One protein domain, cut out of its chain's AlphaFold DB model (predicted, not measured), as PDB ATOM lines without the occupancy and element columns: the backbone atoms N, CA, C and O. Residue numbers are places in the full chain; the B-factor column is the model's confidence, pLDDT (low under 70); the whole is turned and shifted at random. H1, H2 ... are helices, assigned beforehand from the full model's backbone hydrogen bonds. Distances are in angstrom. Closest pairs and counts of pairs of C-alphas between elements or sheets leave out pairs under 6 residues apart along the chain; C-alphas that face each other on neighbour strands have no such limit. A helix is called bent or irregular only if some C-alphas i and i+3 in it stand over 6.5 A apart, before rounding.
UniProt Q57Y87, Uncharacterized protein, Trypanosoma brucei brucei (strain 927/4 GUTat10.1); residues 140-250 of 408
ATOM      1  N   PHE A 140     119.025  64.587 103.748       85.41
ATOM      2  CA  PHE A 140     119.151  65.841 104.485       85.41
ATOM      3  C   PHE A 140     118.547  67.021 103.712       85.41
ATOM      4  O   PHE A 140     117.687  67.721 104.243       85.41
ATOM      5  N   GLN A 141     118.929  67.195 102.442       88.22
ATOM      6  CA  GLN A 141     118.402  68.267 101.589       88.22
ATOM      7  C   GLN A 141     116.893  68.140 101.386       88.22
ATOM      8  O   GLN A 141     116.192  69.145 101.410       88.22
ATOM      9  N   MET A 142     116.373  66.916 101.267       88.04
ATOM     10  CA  MET A 142     114.932  66.679 101.187       88.04
ATOM     11  C   MET A 142     114.190  67.159 102.439       88.04
ATOM     12  O   MET A 142     113.162  67.819 102.317       88.04
ATOM     13  N   LYS A 143     114.718  66.893 103.641       88.67
ATOM     14  CA  LYS A 143     114.123  67.389 104.897       88.67
ATOM     15  C   LYS A 143     114.180  68.912 105.003       88.67
ATOM     16  O   LYS A 143     113.263  69.546 105.523       88.67
ATOM     17  N   GLU A 144     115.257  69.516 104.521       89.96
ATOM     18  CA  GLU A 144     115.405  70.970 104.512       89.96
ATOM     19  C   GLU A 144     114.442  71.640 103.521       89.96
ATOM     20  O   GLU A 144     113.796  72.645 103.817       89.96
ATOM     21  N   LEU A 145     114.263  71.020 102.363       91.04
ATOM     22  CA  LEU A 145     113.319  71.441 101.342       91.04
ATOM     23  C   LEU A 145     111.859  71.299 101.818       91.04
ATOM     24  O   LEU A 145     111.026  72.163 101.546       91.04
ATOM     25  N   GLU A 146     111.550  70.260 102.597       90.08
ATOM     26  CA  GLU A 146     110.251  70.099 103.263       90.08
ATOM     27  C   GLU A 146     110.018  71.171 104.343       90.08
ATOM     28  O   GLU A 146     108.966  71.811 104.365       90.08
ATOM     29  N   SER A 147     111.004  71.409 105.212       91.94
ATOM     30  CA  SER A 147     110.886  72.360 106.332       91.94
ATOM     31  C   SER A 147     110.905  73.833 105.916       91.94
ATOM     32  O   SER A 147     110.274  74.655 106.574       91.94
ATOM     33  N   SER A 148     111.563  74.172 104.806       91.16
ATOM     34  CA  SER A 148     111.554  75.527 104.228       91.16
ATOM     35  C   SER A 148     110.211  75.924 103.607       91.16
ATOM     36  O   SER A 148     110.011  77.081 103.246       91.16
ATOM     37  N   GLY A 149     109.278  74.978 103.456       91.27
ATOM     38  CA  GLY A 149     107.999  75.223 102.799       91.27
ATOM     39  C   GLY A 149     108.092  75.301 101.273       91.27
ATOM     40  O   GLY A 149     107.100  75.663 100.643       91.27
ATOM     41  N   ALA A 150     109.224  74.923 100.661       90.55
ATOM     42  CA  ALA A 150     109.388  74.918  99.205       90.55
ATOM     43  C   ALA A 150     108.336  74.037  98.513       90.55
ATOM     44  O   ALA A 150     107.713  74.470  97.546       90.55
ATOM     45  N   LEU A 151     108.084  72.828  99.038       88.59
ATOM     46  CA  LEU A 151     107.032  71.943  98.512       88.59
ATOM     47  C   LEU A 151     105.648  72.570  98.644       88.59
ATOM     48  O   LEU A 151     104.864  72.510  97.708       88.59
ATOM     49  N   LYS A 152     105.357  73.210  99.782       89.13
ATOM     50  CA  LYS A 152     104.075  73.883 100.000       89.13
ATOM     51  C   LYS A 152     103.883  75.031  99.008       89.13
ATOM     52  O   LYS A 152     102.830  75.111  98.391       89.13
ATOM     53  N   ALA A 153     104.903  75.865  98.808       89.13
ATOM     54  CA  ALA A 153     104.875  76.949  97.829       89.13
ATOM     55  C   ALA A 153     104.728  76.423  96.390       89.13
ATOM     56  O   ALA A 153     103.977  76.988  95.603       89.13
ATOM     57  N   PHE A 154     105.391  75.312  96.059       89.31
ATOM     58  CA  PHE A 154     105.239  74.650  94.765       89.31
ATOM     59  C   PHE A 154     103.815  74.123  94.567       89.31
ATOM     60  O   PHE A 154     103.220  74.317  93.510       89.31
ATOM     61  N   TYR A 155     103.235  73.494  95.589       87.17
ATOM     62  CA  TYR A 155     101.846  73.053  95.536       87.17
ATOM     63  C   TYR A 155     100.887  74.232  95.419       87.17
ATOM     64  O   TYR A 155      99.994  74.169  94.594       87.17
ATOM     65  N   GLU A 156     101.086  75.324  96.156       85.50
ATOM     66  CA  GLU A 156     100.283  76.548  96.010       85.50
ATOM     67  C   GLU A 156     100.349  77.102  94.574       85.50
ATOM     68  O   GLU A 156      99.322  77.490  94.021       85.50
ATOM     69  N   ALA A 157     101.529  77.071  93.945       83.80
ATOM     70  CA  ALA A 157     101.729  77.527  92.571       83.80
ATOM     71  C   ALA A 157     101.068  76.619  91.521       83.80
ATOM     72  O   ALA A 157     100.572  77.098  90.504       83.80
ATOM     73  N   HIS A 158     101.053  75.305  91.759       80.43
ATOM     74  CA  HIS A 158     100.626  74.311  90.768       80.43
ATOM     75  C   HIS A 158      99.292  73.615  91.091       80.43
ATOM     76  O   HIS A 158      98.791  72.862  90.256       80.43
ATOM     77  N   ALA A 159      98.668  73.894  92.242       69.98
ATOM     78  CA  ALA A 159      97.397  73.300  92.672       69.98
ATOM     79  C   ALA A 159      96.241  73.622  91.720       69.98
ATOM     80  O   ALA A 159      95.345  72.799  91.541       69.98
ATOM     81  N   PHE A 160      96.275  74.777  91.047       60.23
ATOM     82  CA  PHE A 160      95.268  75.135  90.044       60.23
ATOM     83  C   PHE A 160      95.359  74.295  88.767       60.23
ATOM     84  O   PHE A 160      94.378  74.192  88.035       60.23
ATOM     85  N   SER A 161      96.497  73.645  88.515       58.79
ATOM     86  CA  SER A 161      96.695  72.838  87.312       58.79
ATOM     87  C   SER A 161      96.289  71.370  87.491       58.79
ATOM     88  O   SER A 161      96.212  70.644  86.503       58.79
ATOM     89  N   THR A 162      96.026  70.917  88.723       55.38
ATOM     90  CA  THR A 162      95.781  69.499  89.052       55.38
ATOM     91  C   THR A 162      94.405  69.218  89.663       55.38
ATOM     92  O   THR A 162      94.208  68.167  90.273       55.38
ATOM     93  N   VAL A 163      93.419  70.101  89.437       54.04
ATOM     94  CA  VAL A 163      92.023  70.041  89.943       54.04
ATOM     95  C   VAL A 163      91.195  68.875  89.345       54.04
ATOM     96  O   VAL A 163      90.017  69.003  89.043       54.04
ATOM     97  N   SER A 164      91.776  67.692  89.139       54.77
ATOM     98  CA  SER A 164      91.069  66.549  88.530       54.77
ATOM     99  C   SER A 164      91.334  65.191  89.179       54.77
ATOM    100  O   SER A 164      90.791  64.196  88.709       54.77
ATOM    101  N   ALA A 165      92.124  65.103  90.254       52.81
ATOM    102  CA  ALA A 165      92.466  63.815  90.863       52.81
ATOM    103  C   ALA A 165      92.187  63.794  92.375       52.81
ATOM    104  O   ALA A 165      93.075  63.990  93.198       52.81
ATOM    105  N   THR A 166      90.939  63.511  92.748       56.07
ATOM    106  CA  THR A 166      90.466  63.296  94.129       56.07
ATOM    107  C   THR A 166      90.915  61.946  94.715       56.07
ATOM    108  O   THR A 166      90.106  61.191  95.250       56.07
ATOM    109  N   GLY A 167      92.197  61.601  94.596       62.64
ATOM    110  CA  GLY A 167      92.741  60.342  95.107       62.64
ATOM    111  C   GLY A 167      94.044  60.533  95.876       62.64
ATOM    112  O   GLY A 167      94.871  61.351  95.488       62.64
ATOM    113  N   ASP A 168      94.252  59.716  96.912       63.67
ATOM    114  CA  ASP A 168      95.480  59.595  97.730       63.67
ATOM    115  C   ASP A 168      96.772  59.420  96.888       63.67
ATOM    116  O   ASP A 168      97.882  59.738  97.308       63.67
ATOM    117  N   GLY A 169      96.642  58.989  95.627       67.85
ATOM    118  CA  GLY A 169      97.750  58.939  94.666       67.85
ATOM    119  C   GLY A 169      98.225  60.302  94.137       67.85
ATOM    120  O   GLY A 169      99.367  60.401  93.687       67.85
ATOM    121  N   CYS A 170      97.395  61.350  94.189       69.37
ATOM    122  CA  CYS A 170      97.716  62.667  93.632       69.37
ATOM    123  C   CYS A 170      98.882  63.336  94.376       69.37
ATOM    124  O   CYS A 170      99.780  63.882  93.738       69.37
ATOM    125  N   ASP A 171      98.935  63.200  95.704       77.89
ATOM    126  CA  ASP A 171      99.989  63.799  96.532       77.89
ATOM    127  C   ASP A 171     101.373  63.199  96.233       77.89
ATOM    128  O   ASP A 171     102.359  63.917  96.064       77.89
ATOM    129  N   LYS A 172     101.453  61.874  96.041       81.42
ATOM    130  CA  LYS A 172     102.713  61.204  95.675       81.42
ATOM    131  C   LYS A 172     103.232  61.666  94.315       81.42
ATOM    132  O   LYS A 172     104.427  61.923  94.174       81.42
ATOM    133  N   VAL A 173     102.347  61.788  93.323       81.77
ATOM    134  CA  VAL A 173     102.710  62.257  91.975       81.77
ATOM    135  C   VAL A 173     103.166  63.714  92.015       81.77
ATOM    136  O   VAL A 173     104.201  64.049  91.437       81.77
ATOM    137  N   LEU A 174     102.444  64.566  92.745       83.02
ATOM    138  CA  LEU A 174     102.800  65.969  92.939       83.02
ATOM    139  C   LEU A 174     104.151  66.122  93.644       83.02
ATOM    140  O   LEU A 174     104.959  66.943  93.214       83.02
ATOM    141  N   LYS A 175     104.449  65.301  94.656       85.14
ATOM    142  CA  LYS A 175     105.746  65.315  95.349       85.14
ATOM    143  C   LYS A 175     106.904  64.939  94.428       85.14
ATOM    144  O   LYS A 175     107.957  65.574  94.473       85.14
ATOM    145  N   VAL A 176     106.717  63.928  93.575       84.84
ATOM    146  CA  VAL A 176     107.718  63.525  92.572       84.84
ATOM    147  C   VAL A 176     107.928  64.633  91.536       84.84
ATOM    148  O   VAL A 176     109.071  64.948  91.201       84.84
ATOM    149  N   LEU A 177     106.846  65.267  91.072       87.29
ATOM    150  CA  LEU A 177     106.911  66.397  90.146       87.29
ATOM    151  C   LEU A 177     107.647  67.595  90.764       87.29
ATOM    152  O   LEU A 177     108.538  68.157  90.128       87.29
ATOM    153  N   ALA A 178     107.299  67.956  92.003       88.40
ATOM    154  CA  ALA A 178     107.919  69.045  92.751       88.40
ATOM    155  C   ALA A 178     109.419  68.811  92.903       88.40
ATOM    156  O   ALA A 178     110.223  69.657  92.518       88.40
ATOM    157  N   ARG A 179     109.795  67.614  93.370       88.46
ATOM    158  CA  ARG A 179     111.192  67.200  93.496       88.46
ATOM    159  C   ARG A 179     111.945  67.380  92.181       88.46
ATOM    160  O   ARG A 179     112.969  68.052  92.167       88.46
ATOM    161  N   ARG A 180     111.416  66.842  91.078       87.19
ATOM    162  CA  ARG A 180     112.052  66.934  89.758       87.19
ATOM    163  C   ARG A 180     112.241  68.385  89.309       87.19
ATOM    164  O   ARG A 180     113.323  68.751  88.862       87.19
ATOM    165  N   ARG A 181     111.213  69.228  89.445       89.33
ATOM    166  CA  ARG A 181     111.284  70.651  89.062       89.33
ATOM    167  C   ARG A 181     112.301  71.430  89.890       89.33
ATOM    168  O   ARG A 181     112.994  72.292  89.356       89.33
ATOM    169  N   MET A 182     112.405  71.110  91.174       91.18
ATOM    170  CA  MET A 182     113.383  71.713  92.075       91.18
ATOM    171  C   MET A 182     114.805  71.235  91.768       91.18
ATOM    172  O   MET A 182     115.718  72.052  91.743       91.18
ATOM    173  N   GLU A 183     115.006  69.950  91.459       88.51
ATOM    174  CA  GLU A 183     116.297  69.424  90.986       88.51
ATOM    175  C   GLU A 183     116.724  70.120  89.681       88.51
ATOM    176  O   GLU A 183     117.861  70.576  89.562       88.51
ATOM    177  N   GLU A 184     115.804  70.293  88.727       87.25
ATOM    178  CA  GLU A 184     116.041  71.042  87.485       87.25
ATOM    179  C   GLU A 184     116.396  72.520  87.739       87.25
ATOM    180  O   GLU A 184     117.191  73.095  86.993       87.25
ATOM    181  N   GLU A 185     115.811  73.152  88.761       89.81
ATOM    182  CA  GLU A 185     116.149  74.523  89.166       89.81
ATOM    183  C   GLU A 185     117.568  74.603  89.737       89.81
ATOM    184  O   GLU A 185     118.347  75.452  89.310       89.81
ATOM    185  N   ILE A 186     117.947  73.681  90.626       88.16
ATOM    186  CA  ILE A 186     119.312  73.613  91.166       88.16
ATOM    187  C   ILE A 186     120.330  73.421  90.047       88.16
ATOM    188  O   ILE A 186     121.336  74.124  90.004       88.16
ATOM    189  N   VAL A 187     120.052  72.529  89.095       84.46
ATOM    190  CA  VAL A 187     120.920  72.337  87.927       84.46
ATOM    191  C   VAL A 187     121.060  73.636  87.131       84.46
ATOM    192  O   VAL A 187     122.166  73.989  86.725       84.46
ATOM    193  N   ARG A 188     119.973  74.390  86.936       86.63
ATOM    194  CA  ARG A 188     120.023  75.698  86.263       86.63
ATOM    195  C   ARG A 188     120.846  76.724  87.043       86.63
ATOM    196  O   ARG A 188     121.615  77.450  86.417       86.63
ATOM    197  N   LEU A 189     120.738  76.769  88.370       88.58
ATOM    198  CA  LEU A 189     121.552  77.648  89.219       88.58
ATOM    199  C   LEU A 189     123.040  77.292  89.158       88.58
ATOM    200  O   LEU A 189     123.875  78.182  89.015       88.58
ATOM    201  N   GLU A 190     123.373  76.002  89.169       83.62
ATOM    202  CA  GLU A 190     124.747  75.515  89.013       83.62
ATOM    203  C   GLU A 190     125.339  75.905  87.653       83.62
ATOM    204  O   GLU A 190     126.460  76.407  87.590       83.62
ATOM    205  N   TRP A 191     124.571  75.772  86.567       81.53
ATOM    206  CA  TRP A 191     124.999  76.242  85.248       81.53
ATOM    207  C   TRP A 191     125.131  77.764  85.171       81.53
ATOM    208  O   TRP A 191     126.062  78.261  84.546       81.53
ATOM    209  N   ARG A 192     124.238  78.531  85.804       84.85
ATOM    210  CA  ARG A 192     124.385  79.995  85.876       84.85
ATOM    211  C   ARG A 192     125.661  80.376  86.618       84.85
ATOM    212  O   ARG A 192     126.425  81.183  86.104       84.85
ATOM    213  N   ALA A 193     125.928  79.752  87.766       81.45
ATOM    214  CA  ALA A 193     127.166  79.959  88.510       81.45
ATOM    215  C   ALA A 193     128.396  79.616  87.674       81.45
ATOM    216  O   ALA A 193     129.339  80.397  87.632       81.45
ATOM    217  N   TYR A 194     128.350  78.505  86.943       75.62
ATOM    218  CA  TYR A 194     129.385  78.129  85.990       75.62
ATOM    219  C   TYR A 194     129.641  79.229  84.946       75.62
ATOM    220  O   TYR A 194     130.766  79.708  84.814       75.62
ATOM    221  N   TYR A 195     128.604  79.688  84.242       77.14
ATOM    222  CA  TYR A 195     128.766  80.707  83.202       77.14
ATOM    223  C   TYR A 195     129.259  82.042  83.762       77.14
ATOM    224  O   TYR A 195     130.064  82.716  83.125       77.14
ATOM    225  N   GLU A 196     128.807  82.426  84.955       75.43
ATOM    226  CA  GLU A 196     129.301  83.634  85.613       75.43
ATOM    227  C   GLU A 196     130.759  83.474  86.044       75.43
ATOM    228  O   GLU A 196     131.556  84.391  85.863       75.43
ATOM    229  N   THR A 197     131.177  82.289  86.487       70.46
ATOM    230  CA  THR A 197     132.593  82.045  86.787       70.46
ATOM    231  C   THR A 197     133.486  82.107  85.545       70.46
ATOM    232  O   THR A 197     134.615  82.575  85.649       70.46
ATOM    233  N   GLU A 198     132.995  81.730  84.359       68.17
ATOM    234  CA  GLU A 198     133.755  81.891  83.109       68.17
ATOM    235  C   GLU A 198     133.906  83.362  82.685       68.17
ATOM    236  O   GLU A 198     134.925  83.736  82.104       68.17
ATOM    237  N   LYS A 199     132.918  84.216  82.983       72.52
ATOM    238  CA  LYS A 199     132.959  85.656  82.658       72.52
ATOM    239  C   LYS A 199     133.756  86.471  83.674       72.52
ATOM    240  O   LYS A 199     134.360  87.487  83.328       72.52
ATOM    241  N   VAL A 200     133.709  86.070  84.940       65.58
ATOM    242  CA  VAL A 200     134.270  86.825  86.059       65.58
ATOM    243  C   VAL A 200     135.727  86.427  86.266       65.58
ATOM    244  O   VAL A 200     136.039  85.262  86.501       65.58
ATOM    245  N   SER A 201     136.635  87.408  86.243       62.65
ATOM    246  CA  SER A 201     138.055  87.138  86.499       62.65
ATOM    247  C   SER A 201     138.263  86.456  87.866       62.65
ATOM    248  O   SER A 201     137.566  86.800  88.828       62.65
ATOM    249  N   PRO A 202     139.259  85.562  88.018       62.14
ATOM    250  CA  PRO A 202     139.539  84.893  89.293       62.14
ATOM    251  C   PRO A 202     139.768  85.860  90.464       62.14
ATOM    252  O   PRO A 202     139.520  85.517  91.617       62.14
ATOM    253  N   ALA A 203     140.235  87.080  90.176       53.85
ATOM    254  CA  ALA A 203     140.355  88.137  91.170       53.85
ATOM    255  C   ALA A 203     138.976  88.560  91.690       53.85
ATOM    256  O   ALA A 203     138.751  88.519  92.893       53.85
ATOM    257  N   ILE A 204     138.043  88.892  90.795       61.95
ATOM    258  CA  ILE A 204     136.694  89.350  91.152       61.95
ATOM    259  C   ILE A 204     135.898  88.234  91.845       61.95
ATOM    260  O   ILE A 204     135.167  88.512  92.794       61.95
ATOM    261  N   GLN A 205     136.091  86.973  91.448       61.20
ATOM    262  CA  GLN A 205     135.450  85.834  92.108       61.20
ATOM    263  C   GLN A 205     135.723  85.825  93.615       61.20
ATOM    264  O   GLN A 205     134.782  85.676  94.377       61.20
ATOM    265  N   ARG A 206     136.973  86.073  94.043       57.48
ATOM    266  CA  ARG A 206     137.400  86.096  95.461       57.48
ATOM    267  C   ARG A 206     136.685  87.129  96.330       57.48
ATOM    268  O   ARG A 206     136.764  87.058  97.548       57.48
ATOM    269  N   ILE A 207     136.048  88.106  95.700       60.05
ATOM    270  CA  ILE A 207     135.486  89.288  96.349       60.05
ATOM    271  C   ILE A 207     133.959  89.299  96.246       60.05
ATOM    272  O   ILE A 207     133.285  89.858  97.111       60.05
ATOM    273  N   LEU A 208     133.407  88.726  95.175       65.22
ATOM    274  CA  LEU A 208     131.974  88.706  94.943       65.22
ATOM    275  C   LEU A 208     131.276  87.671  95.824       65.22
ATOM    276  O   LEU A 208     131.682  86.518  95.908       65.22
ATOM    277  N   LEU A 209     130.163  88.085  96.431       73.04
ATOM    278  CA  LEU A 209     129.243  87.162  97.084       73.04
ATOM    279  C   LEU A 209     128.486  86.353  96.025       73.04
ATOM    280  O   LEU A 209     128.054  86.908  95.013       73.04
ATOM    281  N   LEU A 210     128.235  85.073  96.316       77.71
ATOM    282  CA  LEU A 210     127.455  84.168  95.462       77.71
ATOM    283  C   LEU A 210     126.109  84.776  95.041       77.71
ATOM    284  O   LEU A 210     125.702  84.653  93.891       77.71
ATOM    285  N   THR A 211     125.448  85.482  95.961       82.09
ATOM    286  CA  THR A 211     124.157  86.138  95.717       82.09
ATOM    287  C   THR A 211     124.240  87.327  94.768       82.09
ATOM    288  O   THR A 211     123.295  87.606  94.038       82.09
ATOM    289  N   VAL A 212     125.366  88.040  94.778       78.65
ATOM    290  CA  VAL A 212     125.604  89.189  93.895       78.65
ATOM    291  C   VAL A 212     125.944  88.708  92.495       78.65
ATOM    292  O   VAL A 212     125.543  89.313  91.508       78.65
ATOM    293  N   ALA A 213     126.701  87.624  92.417       74.84
ATOM    294  CA  ALA A 213     127.289  87.196  91.171       74.84
ATOM    295  C   ALA A 213     126.423  86.180  90.413       74.84
ATOM    296  O   ALA A 213     126.478  86.141  89.192       74.84
ATOM    297  N   VAL A 214     125.548  85.443  91.104       84.29
ATOM    298  CA  VAL A 214     124.398  84.755  90.496       84.29
ATOM    299  C   VAL A 214     123.134  85.333  91.120       84.29
ATOM    300  O   VAL A 214     122.668  84.823  92.146       84.29
ATOM    301  N   PRO A 215     122.577  86.413  90.545       84.69
ATOM    302  CA  PRO A 215     121.346  86.992  91.052       84.69
ATOM    303  C   PRO A 215     120.173  86.034  90.823       84.69
ATOM    304  O   PRO A 215     120.126  85.289  89.836       84.69
ATOM    305  N   PHE A 216     119.196  86.078  91.727       85.10
ATOM    306  CA  PHE A 216     117.899  85.475  91.460       85.10
ATOM    307  C   PHE A 216     117.246  86.239  90.305       85.10
ATOM    308  O   PHE A 216     116.992  87.438  90.410       85.10
ATOM    309  N   LEU A 217     117.031  85.556  89.183       77.85
ATOM    310  CA  LEU A 217     116.287  86.121  88.067       77.85
ATOM    311  C   LEU A 217     114.809  85.945  88.390       77.85
ATOM    312  O   LEU A 217     114.278  84.845  88.226       77.85
ATOM    313  N   ASP A 218     114.168  87.018  88.854       70.47
ATOM    314  CA  ASP A 218     112.716  87.127  88.790       70.47
ATOM    315  C   ASP A 218     112.380  87.056  87.290       70.47
ATOM    316  O   ASP A 218     112.537  88.025  86.546       70.47
ATOM    317  N   ASN A 219     112.033  85.861  86.797       56.72
ATOM    318  CA  ASN A 219     111.446  85.742  85.467       56.72
ATOM    319  C   ASN A 219     110.230  86.688  85.430       56.72
ATOM    320  O   ASN A 219     109.630  86.934  86.471       56.72
ATOM    321  N   PHE A 220     109.854  87.172  84.247       52.74
ATOM    322  CA  PHE A 220     108.703  88.049  83.970       52.74
ATOM    323  C   PHE A 220     109.036  89.543  83.868       52.74
ATOM    324  O   PHE A 220     108.818  90.352  84.767       52.74
ATOM    325  N   GLU A 221     109.442  89.922  82.652       48.82
ATOM    326  CA  GLU A 221     109.045  91.208  82.089       48.82
ATOM    327  C   GLU A 221     107.527  91.393  82.269       48.82
ATOM    328  O   GLU A 221     106.701  90.680  81.696       48.82
ATOM    329  N   SER A 222     107.205  92.345  83.140       46.68
ATOM    330  CA  SER A 222     105.964  93.094  83.353       46.68
ATOM    331  C   SER A 222     104.970  93.156  82.174       46.68
ATOM    332  O   SER A 222     104.792  94.219  81.575       46.68
ATOM    333  N   SER A 223     104.255  92.071  81.851       43.12
ATOM    334  CA  SER A 223     103.195  92.176  80.833       43.12
ATOM    335  C   SER A 223     101.984  91.252  80.981       43.12
ATOM    336  O   SER A 223     100.884  91.675  80.637       43.12
ATOM    337  N   VAL A 224     102.087  90.023  81.503       49.83
ATOM    338  CA  VAL A 224     100.956  89.081  81.375       49.83
ATOM    339  C   VAL A 224     100.803  88.175  82.605       49.83
ATOM    340  O   VAL A 224     101.532  87.207  82.770       49.83
ATOM    341  N   LEU A 225      99.762  88.480  83.393       45.39
ATOM    342  CA  LEU A 225      99.007  87.605  84.307       45.39
ATOM    343  C   LEU A 225      99.626  87.269  85.678       45.39
ATOM    344  O   LEU A 225     100.671  86.645  85.804       45.39
ATOM    345  N   ALA A 226      98.851  87.593  86.719       49.03
ATOM    346  CA  ALA A 226      99.038  87.318  88.148       49.03
ATOM    347  C   ALA A 226      99.205  85.828  88.542       49.03
ATOM    348  O   ALA A 226      99.166  85.487  89.719       49.03
ATOM    349  N   SER A 227      99.394  84.920  87.584       54.01
ATOM    350  CA  SER A 227      99.677  83.499  87.823       54.01
ATOM    351  C   SER A 227     101.135  83.220  88.209       54.01
ATOM    352  O   SER A 227     101.472  82.094  88.558       54.01
ATOM    353  N   THR A 228     102.010  84.222  88.140       59.65
ATOM    354  CA  THR A 228     103.466  84.073  88.288       59.65
ATOM    355  C   THR A 228     103.971  84.196  89.726       59.65
ATOM    356  O   THR A 228     105.085  83.764  90.028       59.65
ATOM    357  N   GLU A 229     103.154  84.722  90.642       65.91
ATOM    358  CA  GLU A 229     103.567  84.982  92.028       65.91
ATOM    359  C   GLU A 229     103.883  83.682  92.793       65.91
ATOM    360  O   GLU A 229     104.855  83.608  93.549       65.91
ATOM    361  N   GLY A 230     103.119  82.615  92.532       68.20
ATOM    362  CA  GLY A 230     103.364  81.297  93.121       68.20
ATOM    363  C   GLY A 230     104.658  80.647  92.620       68.20
ATOM    364  O   GLY A 230     105.402  80.064  93.411       68.20
ATOM    365  N   GLU A 231     104.956  80.762  91.321       75.90
ATOM    366  CA  GLU A 231     106.157  80.157  90.731       75.90
ATOM    367  C   GLU A 231     107.440  80.820  91.243       75.90
ATOM    368  O   GLU A 231     108.385  80.129  91.630       75.90
ATOM    369  N   ALA A 232     107.448  82.153  91.338       82.74
ATOM    370  CA  ALA A 232     108.589  82.895  91.867       82.74
ATOM    371  C   ALA A 232     108.874  82.545  93.340       82.74
ATOM    372  O   ALA A 232     110.034  82.480  93.754       82.74
ATOM    373  N   LYS A 233     107.832  82.261  94.135       88.47
ATOM    374  CA  LYS A 233     107.957  81.962  95.568       88.47
ATOM    375  C   LYS A 233     108.764  80.692  95.838       88.47
ATOM    376  O   LYS A 233     109.710  80.734  96.624       88.47
ATOM    377  N   TRP A 234     108.423  79.564  95.207       91.28
ATOM    378  CA  TRP A 234     109.167  78.319  95.443       91.28
ATOM    379  C   TRP A 234     110.579  78.390  94.852       91.28
ATOM    380  O   TRP A 234     111.519  77.901  95.477       91.28
ATOM    381  N   GLN A 235     110.754  79.051  93.704       91.86
ATOM    382  CA  GLN A 235     112.069  79.262  93.090       91.86
ATOM    383  C   GLN A 235     112.985  80.094  93.987       91.86
ATOM    384  O   GLN A 235     114.157  79.751  94.141       91.86
ATOM    385  N   ARG A 236     112.458  81.142  94.631       91.91
ATOM    386  CA  ARG A 236     113.219  81.965  95.576       91.91
ATOM    387  C   ARG A 236     113.671  81.158  96.793       91.91
ATOM    388  O   ARG A 236     114.837  81.239  97.162       91.91
ATOM    389  N   ILE A 237     112.799  80.315  97.351       92.30
ATOM    390  CA  ILE A 237     113.174  79.410  98.453       92.30
ATOM    391  C   ILE A 237     114.286  78.447  98.005       92.30
ATOM    392  O   ILE A 237     115.271  78.260  98.717       92.30
ATOM    393  N   ILE A 238     114.164  77.856  96.812       92.24
ATOM    394  CA  ILE A 238     115.192  76.963  96.255       92.24
ATOM    395  C   ILE A 238     116.517  77.695  96.035       92.24
ATOM    396  O   ILE A 238     117.569  77.136  96.331       92.24
ATOM    397  N   TYR A 239     116.482  78.939  95.564       92.71
ATOM    398  CA  TYR A 239     117.668  79.773  95.407       92.71
ATOM    399  C   TYR A 239     118.361  80.050  96.747       92.71
ATOM    400  O   TYR A 239     119.573  79.881  96.860       92.71
ATOM    401  N   GLU A 240     117.608  80.412  97.785       91.50
ATOM    402  CA  GLU A 240     118.160  80.639  99.124       91.50
ATOM    403  C   GLU A 240     118.781  79.364  99.712       91.50
ATOM    404  O   GLU A 240     119.886  79.403 100.262       91.50
ATOM    405  N   LEU A 241     118.115  78.215  99.543       91.53
ATOM    406  CA  LEU A 241     118.655  76.912  99.931       91.53
ATOM    407  C   LEU A 241     119.912  76.554  99.143       91.53
ATOM    408  O   LEU A 241     120.886  76.088  99.727       91.53
ATOM    409  N   TRP A 242     119.924  76.807  97.837       91.18
ATOM    410  CA  TRP A 242     121.089  76.596  96.986       91.18
ATOM    411  C   TRP A 242     122.293  77.405  97.473       91.18
ATOM    412  O   TRP A 242     123.365  76.837  97.692       91.18
ATOM    413  N   VAL A 243     122.107  78.704  97.736       87.19
ATOM    414  CA  VAL A 243     123.147  79.571  98.312       87.19
ATOM    415  C   VAL A 243     123.626  79.013  99.651       87.19
ATOM    416  O   VAL A 243     124.831  78.882  99.878       87.19
ATOM    417  N   LYS A 244     122.695  78.626 100.529       88.05
ATOM    418  CA  LYS A 244     123.014  78.045 101.836       88.05
ATOM    419  C   LYS A 244     123.824  76.756 101.711       88.05
ATOM    420  O   LYS A 244     124.801  76.594 102.439       88.05
ATOM    421  N   TRP A 245     123.466  75.856 100.800       85.63
ATOM    422  CA  TRP A 245     124.197  74.608 100.577       85.63
ATOM    423  C   TRP A 245     125.597  74.863 100.023       85.63
ATOM    424  O   TRP A 245     126.552  74.251 100.494       85.63
ATOM    425  N   ARG A 246     125.750  75.822  99.104       79.27
ATOM    426  CA  ARG A 246     127.057  76.217  98.557       79.27
ATOM    427  C   ARG A 246     127.984  76.799  99.621       79.27
ATOM    428  O   ARG A 246     129.163  76.457  99.650       79.27
ATOM    429  N   ILE A 247     127.457  77.633 100.516       75.95
ATOM    430  CA  ILE A 247     128.231  78.228 101.617       75.95
ATOM    431  C   ILE A 247     128.506  77.192 102.724       75.95
ATOM    432  O   ILE A 247     129.576  77.185 103.329       75.95
ATOM    433  N   GLY A 248     127.537  76.317 103.011       66.08
ATOM    434  CA  GLY A 248     127.526  75.435 104.179       66.08
ATOM    435  C   GLY A 248     128.159  74.053 103.998       66.08
ATOM    436  O   GLY A 248     128.363  73.365 104.998       66.08
ATOM    437  N   SER A 249     128.505  73.631 102.776       55.92
ATOM    438  CA  SER A 249     128.984  72.267 102.468       55.92
ATOM    439  C   SER A 249     130.391  71.906 103.008       55.92
ATOM    440  O   SER A 249     130.995  70.940 102.543       55.92
ATOM    441  N   VAL A 250     130.929  72.630 103.999       49.32
ATOM    442  CA  VAL A 250     132.281  72.420 104.575       49.32
ATOM    443  C   VAL A 250     132.238  71.893 106.024       49.32
ATOM    444  O   VAL A 250     133.206  72.000 106.767       49.32
TER     445      VAL A 250
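AT A GLANCE: This is residues 140 to 250 of the 408 residues of an uncharacterized protein of Trypanosoma brucei brucei (strain 927/4 GUTat10.1) (UniProt Q57Y87). Long helix H3 runs the length of a flat slab; H6 crosses over its middle, H2 lies alongside H6, and small H4 and H5 fold back from H3's end. Residues 221 to 226 stick out. The printed part has 111 residues, helices H1 to H6 in chain order, no named strand, class all helix; it is only just loose, close to compact, with radius of gyration of the C-alphas 16.3 A, spanning 56 by 39 by 18 A.

HOW THE PARTS SIT: H3, residues 169 to 199, touches H6, residues 229 to 248, at a steep tilt of 60 degrees; closest C-alphas, Ile 186 and Trp 242, 6.8 A. H2, residues 150 to 161, touches H6 at a shallow tilt of 24 degrees, opposite ways; closest C-alphas, Ala 157 and Gly 230, 4.1 A. H1, residues 140 to 147, is close but not clearly touching H6; closest C-alphas, Leu 145 and Ile 238, 7.7 A. H4, residues 202 to 205, and H5, residues 210 to 213, are close but not clearly touching H3. Every O i to N i+4 pair is within hydrogen-bond range in H1 and H3, 6 of 8 in H2, 15 of 16 in H6; H4 and H5 are too short.

IN THESE COORDINATES: H3 spans 45.8 A from C-alpha 169 at (97.750, 58.939, 94.666); H6 spans 28.5 A, to C-alpha 248 at (127.526, 75.435, 104.179). H2 is irregular: C-alphas 157 and 160 are 7.3 A apart.

THE WHOLE: The printed part has no cut. The H5 to H6 link is long, 15 residues. pLDDT is under 70 in 37 residues, among them 219 to 230.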